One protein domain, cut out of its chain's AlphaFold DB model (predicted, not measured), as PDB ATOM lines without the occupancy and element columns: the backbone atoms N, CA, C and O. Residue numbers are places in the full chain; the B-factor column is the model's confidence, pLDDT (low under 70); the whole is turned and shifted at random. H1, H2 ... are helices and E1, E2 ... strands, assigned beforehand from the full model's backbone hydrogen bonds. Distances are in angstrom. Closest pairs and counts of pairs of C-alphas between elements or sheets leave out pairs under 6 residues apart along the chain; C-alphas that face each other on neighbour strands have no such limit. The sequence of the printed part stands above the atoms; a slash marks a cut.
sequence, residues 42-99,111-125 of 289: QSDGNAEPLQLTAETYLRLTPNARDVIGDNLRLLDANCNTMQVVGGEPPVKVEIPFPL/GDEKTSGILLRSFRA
ATOM      1  N   GLN A  42      15.009  36.401  -9.800       84.69
ATOM      2  CA  GLN A  42      13.915  35.469 -10.050       84.69
ATOM      3  C   GLN A  42      12.555  36.157  -9.948       84.69
ATOM      4  O   GLN A  42      11.701  35.928 -10.805       84.69
ATOM      5  N   SER A  43      12.364  37.026  -8.952       83.69
ATOM      6  CA  SER A  43      11.156  37.850  -8.829       83.69
ATOM      7  C   SER A  43      10.947  38.751 -10.052       83.69
ATOM      8  O   SER A  43       9.807  38.991 -10.451       83.69
ATOM      9  N   ASP A  44      12.035  39.203 -10.678       85.94
ATOM     10  CA  ASP A  44      12.012  40.018 -11.898       85.94
ATOM     11  C   ASP A  44      11.835  39.200 -13.193       85.94
ATOM     12  O   ASP A  44      11.750  39.770 -14.283       85.94
ATOM     13  N   GLY A  45      11.781  37.865 -13.099       81.88
ATOM     14  CA  GLY A  45      11.613  36.958 -14.239       81.88
ATOM     15  C   GLY A  45      12.855  36.793 -15.123       81.88
ATOM     16  O   GLY A  45      12.738  36.284 -16.235       81.88
ATOM     17  N   ASN A  46      14.034  37.210 -14.647       85.19
ATOM     18  CA  ASN A  46      15.282  37.231 -15.422       85.19
ATOM     19  C   ASN A  46      16.347  36.248 -14.906       85.19
ATOM     20  O   ASN A  46      17.463  36.218 -15.428       85.19
ATOM     21  N   ALA A  47      16.050  35.471 -13.864       86.00
ATOM     22  CA  ALA A  47      17.013  34.533 -13.303       86.00
ATOM     23  C   ALA A  47      17.153  33.267 -14.154       86.00
ATOM     24  O   ALA A  47      16.201  32.503 -14.307       86.00
ATOM     25  N   GLU A  48      18.377  32.990 -14.598       89.31
ATOM     26  CA  GLU A  48      18.755  31.675 -15.120       89.31
ATOM     27  C   GLU A  48      18.641  30.595 -14.030       89.31
ATOM     28  O   GLU A  48      19.050  30.870 -12.892       89.31
ATOM     29  N   PRO A  49      18.191  29.365 -14.353       90.00
ATOM     30  CA  PRO A  49      18.042  28.286 -13.377       90.00
ATOM     31  C   PRO A  49      19.320  28.005 -12.584       90.00
ATOM     32  O   PRO A  49      20.418  28.024 -13.149       90.00
ATOM     33  N   LEU A  50      19.187  27.707 -11.289       91.69
ATOM     34  CA  LEU A  50      20.308  27.242 -10.462       91.69
ATOM     35  C   LEU A  50      20.635  25.785 -10.786       91.69
ATOM     36  O   LEU A  50      19.731  24.957 -10.889       91.69
ATOM     37  N   GLN A  51      21.919  25.466 -10.913       93.06
ATOM     38  CA  GLN A  51      22.387  24.090 -11.083       93.06
ATOM     39  C   GLN A  51      22.884  23.548  -9.749       93.06
ATOM     40  O   GLN A  51      23.806  24.111  -9.167       93.06
ATOM     41  N   LEU A  52      22.278  22.470  -9.264       92.31
ATOM     42  CA  LEU A  52      22.620  21.854  -7.986       92.31
ATOM     43  C   LEU A  52      22.893  20.370  -8.173       92.31
ATOM     44  O   LEU A  52      22.194  19.683  -8.907       92.31
ATOM     45  N   THR A  53      23.849  19.840  -7.436       90.06
ATOM     46  CA  THR A  53      23.929  18.421  -7.122       90.06
ATOM     47  C   THR A  53      22.683  17.984  -6.354       90.06
ATOM     48  O   THR A  53      22.040  18.764  -5.639       90.06
ATOM     49  N   ALA A  54      22.336  16.705  -6.481       85.94
ATOM     50  CA  ALA A  54      21.249  16.112  -5.711       85.94
ATOM     51  C   ALA A  54      21.455  16.267  -4.193       85.94
ATOM     52  O   ALA A  54      20.508  16.572  -3.473       85.94
ATOM     53  N   GLU A  55      22.695  16.133  -3.716       85.25
ATOM     54  CA  GLU A  55      23.051  16.363  -2.314       85.25
ATOM     55  C   GLU A  55      22.664  17.769  -1.850       85.25
ATOM     56  O   GLU A  55      21.957  17.929  -0.851       85.25
ATOM     57  N   THR A  56      23.087  18.795  -2.583       88.69
ATOM     58  CA  THR A  56      22.800  20.180  -2.209       88.69
ATOM     59  C   THR A  56      21.314  20.489  -2.298       88.69
ATOM     60  O   THR A  56      20.775  21.137  -1.400       88.69
ATOM     61  N   TYR A  57      20.618  19.954  -3.303       88.00
ATOM     62  CA  TYR A  57      19.162  20.054  -3.393       88.00
ATOM     63  C   TYR A  57      18.451  19.479  -2.160       88.00
ATOM     64  O   TYR A  57      17.540  20.114  -1.626       88.00
ATOM     65  N   LEU A  58      18.877  18.312  -1.669       84.44
ATOM     66  CA  LEU A  58      18.289  17.678  -0.486       84.44
ATOM     67  C   LEU A  58      18.605  18.421   0.817       84.44
ATOM     68  O   LEU A  58      17.824  18.358   1.768       84.44
ATOM     69  N   ARG A  59      19.712  19.168   0.856       83.62
ATOM     70  CA  ARG A  59      20.090  20.023   1.990       83.62
ATOM     71  C   ARG A  59      19.351  21.365   2.018       83.62
ATOM     72  O   ARG A  59      19.361  22.033   3.054       83.62
ATOM     73  N   LEU A  60      18.710  21.780   0.921       83.31
ATOM     74  CA  LEU A  60      17.910  23.003   0.908       83.31
ATOM     75  C   LEU A  60      16.721  22.891   1.868       83.31
ATOM     76  O   LEU A  60      16.029  21.874   1.943       83.31
ATOM     77  N   THR A  61      16.426  23.986   2.571       80.94
ATOM     78  CA  THR A  61      15.215  24.049   3.396       80.94
ATOM     79  C   THR A  61      13.964  23.954   2.511       80.94
ATOM     80  O   THR A  61      14.009  24.351   1.343       80.94
ATOM     81  N   PRO A  62      12.825  23.465   3.034       79.69
ATOM     82  CA  PRO A  62      11.569  23.431   2.279       79.69
ATOM     83  C   PRO A  62      11.190  24.801   1.719       79.69
ATOM     84  O   PRO A  62      10.905  24.922   0.535       79.69
ATOM     85  N   ASN A  63      11.330  25.852   2.534       81.56
ATOM     86  CA  ASN A  63      11.087  27.225   2.103       81.56
ATOM     87  C   ASN A  63      12.017  27.654   0.957       81.56
ATOM     88  O   ASN A  63      11.563  28.272   0.005       81.56
ATOM     89  N   ALA A  64      13.311  27.312   1.012       82.62
ATOM     90  CA  ALA A  64      14.221  27.618  -0.091       82.62
ATOM     91  C   ALA A  64      13.798  26.899  -1.381       82.62
ATOM     92  O   ALA A  64      13.737  27.532  -2.428       82.62
ATOM     93  N   ARG A  65      13.442  25.610  -1.311       83.50
ATOM     94  CA  ARG A  65      12.953  24.860  -2.481       83.50
ATOM     95  C   ARG A  65      11.654  25.429  -3.042       83.50
ATOM     96  O   ARG A  65      11.530  25.530  -4.255       83.50
ATOM     97  N   ASP A  66      10.728  25.846  -2.185       82.19
ATOM     98  CA  ASP A  66       9.453  26.430  -2.611       82.19
ATOM     99  C   ASP A  66       9.634  27.792  -3.286       82.19
ATOM    100  O   ASP A  66       9.002  28.060  -4.306       82.19
ATOM    101  N   VAL A  67      10.512  28.642  -2.746       83.88
ATOM    102  CA  VAL A  67      10.801  29.956  -3.334       83.88
ATOM    103  C   VAL A  67      11.540  29.809  -4.666       83.88
ATOM    104  O   VAL A  67      11.207  30.502  -5.624       83.88
ATOM    105  N   ILE A  68      12.519  28.903  -4.748       86.25
ATOM    106  CA  ILE A  68      13.253  28.672  -5.995       86.25
ATOM    107  C   ILE A  68      12.344  27.997  -7.044       86.25
ATOM    108  O   ILE A  68      12.432  28.306  -8.235       86.25
ATOM    109  N   GLY A  69      11.435  27.118  -6.619       84.50
ATOM    110  CA  GLY A  69      10.477  26.440  -7.488       84.50
ATOM    111  C   GLY A  69      11.153  25.655  -8.615       84.50
ATOM    112  O   GLY A  69      12.191  25.026  -8.428       84.50
ATOM    113  N   ASP A  70      10.577  25.732  -9.815       84.81
ATOM    114  CA  ASP A  70      11.069  25.014 -11.000       84.81
ATOM    115  C   ASP A  70      12.284  25.689 -11.660       84.81
ATOM    116  O   ASP A  70      12.802  25.201 -12.665       84.81
ATOM    117  N   ASN A  71      12.789  26.796 -11.097       88.31
ATOM    118  CA  ASN A  71      13.994  27.465 -11.594       88.31
ATOM    119  C   ASN A  71      15.281  26.763 -11.114       88.31
ATOM    120  O   ASN A  71      16.252  27.397 -10.692       88.31
ATOM    121  N   LEU A  72      15.267  25.428 -11.169       90.44
ATOM    122  CA  LEU A  72      16.303  24.515 -10.703       90.44
ATOM    123  C   LEU A  72      16.625  23.460 -11.753       90.44
ATOM    124  O   LEU A  72      15.762  22.952 -12.473       90.44
ATOM    125  N   ARG A  73      17.899  23.088 -11.791       91.50
ATOM    126  CA  ARG A  73      18.410  21.938 -12.521       91.50
ATOM    127  C   ARG A  73      19.225  21.080 -11.571       91.50
ATOM    128  O   ARG A  73      20.090  21.598 -10.873       91.50
ATOM    129  N   LEU A  74      18.959  19.781 -11.565       91.62
ATOM    130  CA  LEU A  74      19.733  18.812 -10.801       91.62
ATOM    131  C   LEU A  74      20.818  18.192 -11.670       91.62
ATOM    132  O   LEU A  74      20.565  17.856 -12.824       91.62
ATOM    133  N   LEU A  75      22.012  18.039 -11.119       89.81
ATOM    134  CA  LEU A  75      23.120  17.329 -11.737       89.81
ATOM    135  C   LEU A  75      23.046  15.856 -11.329       89.81
ATOM    136  O   LEU A  75      22.960  15.552 -10.136       89.81
ATOM    137  N   ASP A  76      23.049  14.959 -12.317       83.62
ATOM    138  CA  ASP A  76      23.216  13.520 -12.082       83.62
ATOM    139  C   ASP A  76      24.686  13.171 -11.768       83.62
ATOM    140  O   ASP A  76      25.571  14.030 -11.792       83.62
ATOM    141  N   ALA A  77      24.967  11.892 -11.504       80.62
ATOM    142  CA  ALA A  77      26.322  11.398 -11.237       80.62
ATOM    143  C   ALA A  77      27.317  11.611 -12.403       80.62
ATOM    144  O   ALA A  77      28.531  11.574 -12.203       80.62
ATOM    145  N   ASN A  78      26.818  11.855 -13.620       84.31
ATOM    146  CA  ASN A  78      27.601  12.157 -14.820       84.31
ATOM    147  C   ASN A  78      27.653  13.670 -15.120       84.31
ATOM    148  O   ASN A  78      28.113  14.075 -16.189       84.31
ATOM    149  N   CYS A  79      27.176  14.504 -14.193       86.38
ATOM    150  CA  CYS A  79      27.035  15.952 -14.315       86.38
ATOM    151  C   CYS A  79      26.142  16.415 -15.479       86.38
ATOM    152  O   CYS A  79      26.278  17.543 -15.962       86.38
ATOM    153  N   ASN A  80      25.199  15.580 -15.916       88.56
ATOM    154  CA  ASN A  80      24.152  16.002 -16.832       88.56
ATOM    155  C   ASN A  80      23.076  16.768 -16.070       88.56
ATOM    156  O   ASN A  80      22.651  16.378 -14.983       88.56
ATOM    157  N   THR A  81      22.588  17.844 -16.677       89.81
ATOM    158  CA  THR A  81      21.517  18.651 -16.096       89.81
ATOM    159  C   THR A  81      20.150  18.032 -16.363       89.81
ATOM    160  O   THR A  81      19.766  17.838 -17.518       89.81
ATOM    161  N   MET A  82      19.372  17.843 -15.306       89.88
ATOM    162  CA  MET A  82      17.964  17.462 -15.331       89.88
ATOM    163  C   MET A  82      17.125  18.643 -14.862       89.88
ATOM    164  O   MET A  82      17.398  19.228 -13.818       89.88
ATOM    165  N   GLN A  83      16.103  19.016 -15.624       87.88
ATOM    166  CA  GLN A  83      15.183  20.075 -15.214       87.88
ATOM    167  C   GLN A  83      14.298  19.595 -14.060       87.88
ATOM    168  O   GLN A  83      13.818  18.470 -14.108       87.88
ATOM    169  N   VAL A  84      14.049  20.440 -13.061       87.88
ATOM    170  CA  VAL A  84      13.028  20.183 -12.033       87.88
ATOM    171  C   VAL A  84      11.681  20.713 -12.525       87.88
ATOM    172  O   VAL A  84      11.612  21.818 -13.061       87.88
ATOM    173  N   VAL A  85      10.617  19.924 -12.375       83.69
ATOM    174  CA  VAL A  85       9.249  20.293 -12.766       83.69
ATOM    175  C   VAL A  85       8.298  19.955 -11.623       83.69
ATOM    176  O   VAL A  85       8.253  18.816 -11.165       83.69
ATOM    177  N   GLY A  86       7.531  20.935 -11.148       80.44
ATOM    178  CA  GLY A  86       6.673  20.772  -9.974       80.44
ATOM    179  C   GLY A  86       7.445  20.440  -8.691       80.44
ATOM    180  O   GLY A  86       6.904  19.764  -7.818       80.44
ATOM    181  N   GLY A  87       8.701  20.880  -8.577       79.88
ATOM    182  CA  GLY A  87       9.575  20.555  -7.444       79.88
ATOM    183  C   GLY A  87      10.156  19.131  -7.440       79.88
ATOM    184  O   GLY A  87      10.757  18.731  -6.444       79.88
ATOM    185  N   GLU A  88      10.013  18.362  -8.523       85.38
ATOM    186  CA  GLU A  88      10.599  17.021  -8.652       85.38
ATOM    187  C   GLU A  88      11.376  16.856  -9.975       85.38
ATOM    188  O   GLU A  88      11.015  17.454 -10.992       85.38
ATOM    189  N   PRO A  89      12.462  16.062 -10.006       87.31
ATOM    190  CA  PRO A  89      13.090  15.660 -11.259       87.31
ATOM    191  C   PRO A  89      12.182  14.705 -12.065       87.31
ATOM    192  O   PRO A  89      11.461  13.894 -11.482       87.31
ATOM    193  N   PRO A  90      12.230  14.741 -13.411       85.31
ATOM    194  CA  PRO A  90      11.369  13.947 -14.293       85.31
ATOM    195  C   PRO A  90      11.724  12.456 -14.320       85.31
ATOM    196  O   PRO A  90      10.936  11.639 -14.790       85.31
ATOM    197  N   VAL A  91      12.921  12.103 -13.857       87.62
ATOM    198  CA  VAL A  91      13.408  10.729 -13.722       87.62
ATOM    199  C   VAL A  91      14.015  10.559 -12.339       87.62
ATOM    200  O   VAL A  91      14.480  11.532 -11.743       87.62
ATOM    201  N   LYS A  92      14.016   9.321 -11.832       89.50
ATOM    202  CA  LYS A  92      14.644   9.029 -10.544       89.50
ATOM    203  C   LYS A  92      16.131   9.358 -10.597       89.50
ATOM    204  O   LYS A  92      16.837   8.855 -11.469       89.50
ATOM    205  N   VAL A  93      16.587  10.163  -9.645       90.50
ATOM    206  CA  VAL A  93      18.000  10.507  -9.498       90.50
ATOM    207  C   VAL A  93      18.663   9.474  -8.603       90.50
ATOM    208  O   VAL A  93      18.207   9.210  -7.491       90.50
ATOM    209  N   GLU A  94      19.717   8.869  -9.123       91.75
ATOM    210  CA  GLU A  94      20.515   7.885  -8.412       91.75
ATOM    211  C   GLU A  94      21.582   8.585  -7.569       91.75
ATOM    212  O   GLU A  94      22.299   9.433  -8.102       91.75
ATOM    213  N   ILE A  95      21.629   8.281  -6.267       90.81
ATOM    214  CA  ILE A  95      22.614   8.840  -5.327       90.81
ATOM    215  C   ILE A  95      22.989   7.811  -4.238       90.81
ATOM    216  O   ILE A  95      22.236   6.851  -4.015       90.81
ATOM    217  N   PRO A  96      24.091   8.015  -3.489       92.75
ATOM    218  CA  PRO A  96      24.520   7.080  -2.454       92.75
ATOM    219  C   PRO A  96      23.467   6.869  -1.357       92.75
ATOM    220  O   PRO A  96      22.931   7.827  -0.790       92.75
ATOM    221  N   PHE A  97      23.221   5.607  -0.988       96.00
ATOM    222  CA  PHE A  97      22.210   5.243   0.016       96.00
ATOM    223  C   PHE A  97      22.345   5.974   1.368       96.00
ATOM    224  O   PHE A  97      21.323   6.456   1.857       96.00
ATOM    225  N   PRO A  98      23.543   6.138   1.972       94.38
ATOM    226  CA  PRO A  98      23.662   6.855   3.244       94.38
ATOM    227  C   PRO A  98      23.134   8.291   3.172       94.38
ATOM    228  O   PRO A  98      22.552   8.793   4.129       94.38
ATOM    229  N   LEU A  99      23.303   8.950   2.024       92.38
ATOM    230  CA  LEU A  99      22.817  10.307   1.820       92.38
ATOM    231  C   LEU A  99      21.289  10.345   1.704       92.38
ATOM    232  O   LEU A  99      20.659  11.213   2.310       92.38
ATOM    233  N   GLY A 111       8.999  16.152  10.619       91.56
ATOM    234  CA  GLY A 111       7.596  16.114  10.184       91.56
ATOM    235  C   GLY A 111       7.381  16.725   8.795       91.56
ATOM    236  O   GLY A 111       6.299  17.217   8.493       91.56
ATOM    237  N   ASP A 112       8.419  16.733   7.960       89.94
ATOM    238  CA  ASP A 112       8.388  17.272   6.604       89.94
ATOM    239  C   ASP A 112       7.997  16.180   5.594       89.94
ATOM    240  O   ASP A 112       8.829  15.623   4.872       89.94
ATOM    241  N   GLU A 113       6.700  15.872   5.568       91.31
ATOM    242  CA  GLU A 113       6.109  14.826   4.721       91.31
ATOM    243  C   GLU A 113       6.303  15.085   3.220       91.31
ATOM    244  O   GLU A 113       6.401  14.152   2.419       91.31
ATOM    245  N   LYS A 114       6.390  16.360   2.817       88.12
ATOM    246  CA  LYS A 114       6.648  16.726   1.421       88.12
ATOM    247  C   LYS A 114       8.033  16.241   1.008       88.12
ATOM    248  O   LYS A 114       8.165  15.591  -0.027       88.12
ATOM    249  N   THR A 115       9.051  16.519   1.820       88.25
ATOM    250  CA  THR A 115      10.429  16.108   1.524       88.25
ATOM    251  C   THR A 115      10.613  14.601   1.584       88.25
ATOM    252  O   THR A 115      11.218  14.046   0.666       88.25
ATOM    253  N   SER A 116      10.084  13.928   2.610       92.44
ATOM    254  CA  SER A 116      10.178  12.465   2.694       92.44
ATOM    255  C   SER A 116       9.472  11.795   1.506       92.44
ATOM    256  O   SER A 116      10.022  10.873   0.904       92.44
ATOM    257  N   GLY A 117       8.321  12.321   1.077       92.25
ATOM    258  CA  GLY A 117       7.616  11.852  -0.114       92.25
ATOM    259  C   GLY A 117       8.396  12.065  -1.419       92.25
ATOM    260  O   GLY A 117       8.439  11.160  -2.252       92.25
ATOM    261  N   ILE A 118       9.031  13.230  -1.597       89.81
ATOM    262  CA  ILE A 118       9.899  13.511  -2.757       89.81
ATOM    263  C   ILE A 118      11.077  12.529  -2.790       89.81
ATOM    264  O   ILE A 118      11.366  11.949  -3.833       89.81
ATOM    265  N   LEU A 119      11.724  12.284  -1.647       93.00
ATOM    266  CA  LEU A 119      12.834  11.332  -1.544       93.00
ATOM    267  C   LEU A 119      12.440   9.929  -2.024       93.00
ATOM    268  O   LEU A 119      13.162   9.320  -2.808       93.00
ATOM    269  N   LEU A 120      11.269   9.435  -1.614       93.88
ATOM    270  CA  LEU A 120      10.789   8.096  -1.977       93.88
ATOM    271  C   LEU A 120      10.369   7.955  -3.449       93.88
ATOM    272  O   LEU A 120      10.404   6.845  -3.995       93.88
ATOM    273  N   ARG A 121       9.915   9.041  -4.088       92.31
ATOM    274  CA  ARG A 121       9.406   9.019  -5.471       92.31
ATOM    275  C   ARG A 121      10.465   9.372  -6.501       92.31
ATOM    276  O   ARG A 121      10.516   8.737  -7.555       92.31
ATOM    277  N   SER A 122      11.283  10.373  -6.204       92.00
ATOM    278  CA  SER A 122      12.135  11.036  -7.187       92.00
ATOM    279  C   SER A 122      13.604  10.631  -7.088       92.00
ATOM    280  O   SER A 122      14.399  11.030  -7.935       92.00
ATOM    281  N   PHE A 123      13.974   9.827  -6.091       93.19
ATOM    282  CA  PHE A 123      15.337   9.339  -5.924       93.19
ATOM    283  C   PHE A 123      15.389   7.815  -5.819       93.19
ATOM    284  O   PHE A 123      14.393   7.151  -5.506       93.19
ATOM    285  N   ARG A 124      16.561   7.256  -6.125       95.25
ATOM    286  CA  ARG A 124      16.882   5.846  -5.907       95.25
ATOM    287  C   ARG A 124      18.293   5.680  -5.363       95.25
ATOM    288  O   ARG A 124      19.159   6.502  -5.656       95.25
ATOM    289  N   ALA A 125      18.510   4.619  -4.599       96.31
ATOM    290  CA  ALA A 125      19.841   4.274  -4.125       96.31
ATOM    291  C   ALA A 125      20.713   3.764  -5.281       96.31
ATOM    292  O   ALA A 125      20.245   2.981  -6.109       96.31
TER     293      ALA A 125
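Overview. This is residues 42 to 99 and 111 to 125 of the 289 residues of an uncharacterized protein of Halomonas pantelleriensis (UniProt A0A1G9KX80). What does the domain look like? A small sheet of three strands, E1 E2 E3, has helix H1 over E1 on one face, and beyond H1 lies a second small sheet, the pair E4 and E5, with helix H3 leading directly into E5. H2 comes close to both H1 and H3 but touches neither clearly, and residues 42 to 49, before E1, reach out toward one end of the longest axis. What is it made of? The printed part has 73 residues with three named helices and five named strands, in the order E1 H1 H2 E2 E3 E4 H3 E5, and its class is mixed, helices and strands. The first sheet has the order E1 E2 E3 and is mixed, and the second is parallel. How large is it? It is compact, with a radius of gyration of the C-alphas of 12.0 A, and spans 38 by 32 by 18 A, only just flat.

Arrangement. How does the first sheet pair? E1, residues 50 to 53, and E2, residues 72 to 75, are parallel neighbours at 33 degrees, with N 52 and O 73 2.9 A apart. E2 and E3, residues 81 to 83, form an antiparallel hairpin at 144 degrees, with N 74 and O 82 2.8 A apart. Where are the first two helices? H1, residues 54 to 59, is on this sheet over E1 at a height over the sheet of 8.6 A and stands up from it at 47 degrees, by a local plane fitted to just 6 C-alphas. H2, residues 62 to 68, is not on the sheet and is close but not clearly touching H1, with their closest C-alphas, Tyr 57 and Arg 65, 7.9 A apart. E1, H1, H2 and E2 make a strand-helix-strand unit, two parallel neighbour strands with helices between, and its crossover is right-handed. What of the rest? E4, residues 93 to 95, and E5, residues 123 to 125, are parallel neighbours at 36 degrees, with N 124 and O 93 2.9 A apart. H3, residues 113 to 122, is close but not clearly touching H2, at a steep tilt of 64 degrees, the same way, with the closest C-alphas, Pro 62 and Thr 115, 7.4 A apart. In H1, H2 and H3 every O i to N i+4 pair is within hydrogen-bond range.

Along the chain. Where does the first half run? E1 begins at C-alpha 50, (20.308, 27.242, -10.462), and is 10.1 A long; H1 follows at residues 54 to 59, and H2, residues 62 to 68, is 9.9 A long. Where does the rest run? E2 is 10.0 A long and E3 and E4 follow; H3 is 13.9 A long, and E5 ends at C-alpha 125, (19.841, 4.274, -4.125).

Size, cuts and confidence. Is the printed part cut? Residues 100 to 110 are not printed, and C-alphas 99 and 111 are 18.3 A apart across the cut. How far does it reach, and is it sure? The C-alphas farthest apart, those of Asp 44 and Pro 98, are 38.3 A apart. Of the links that are printed whole, none is long; the mean pLDDT of the printed part is 88.0, and no printed residue is under 70.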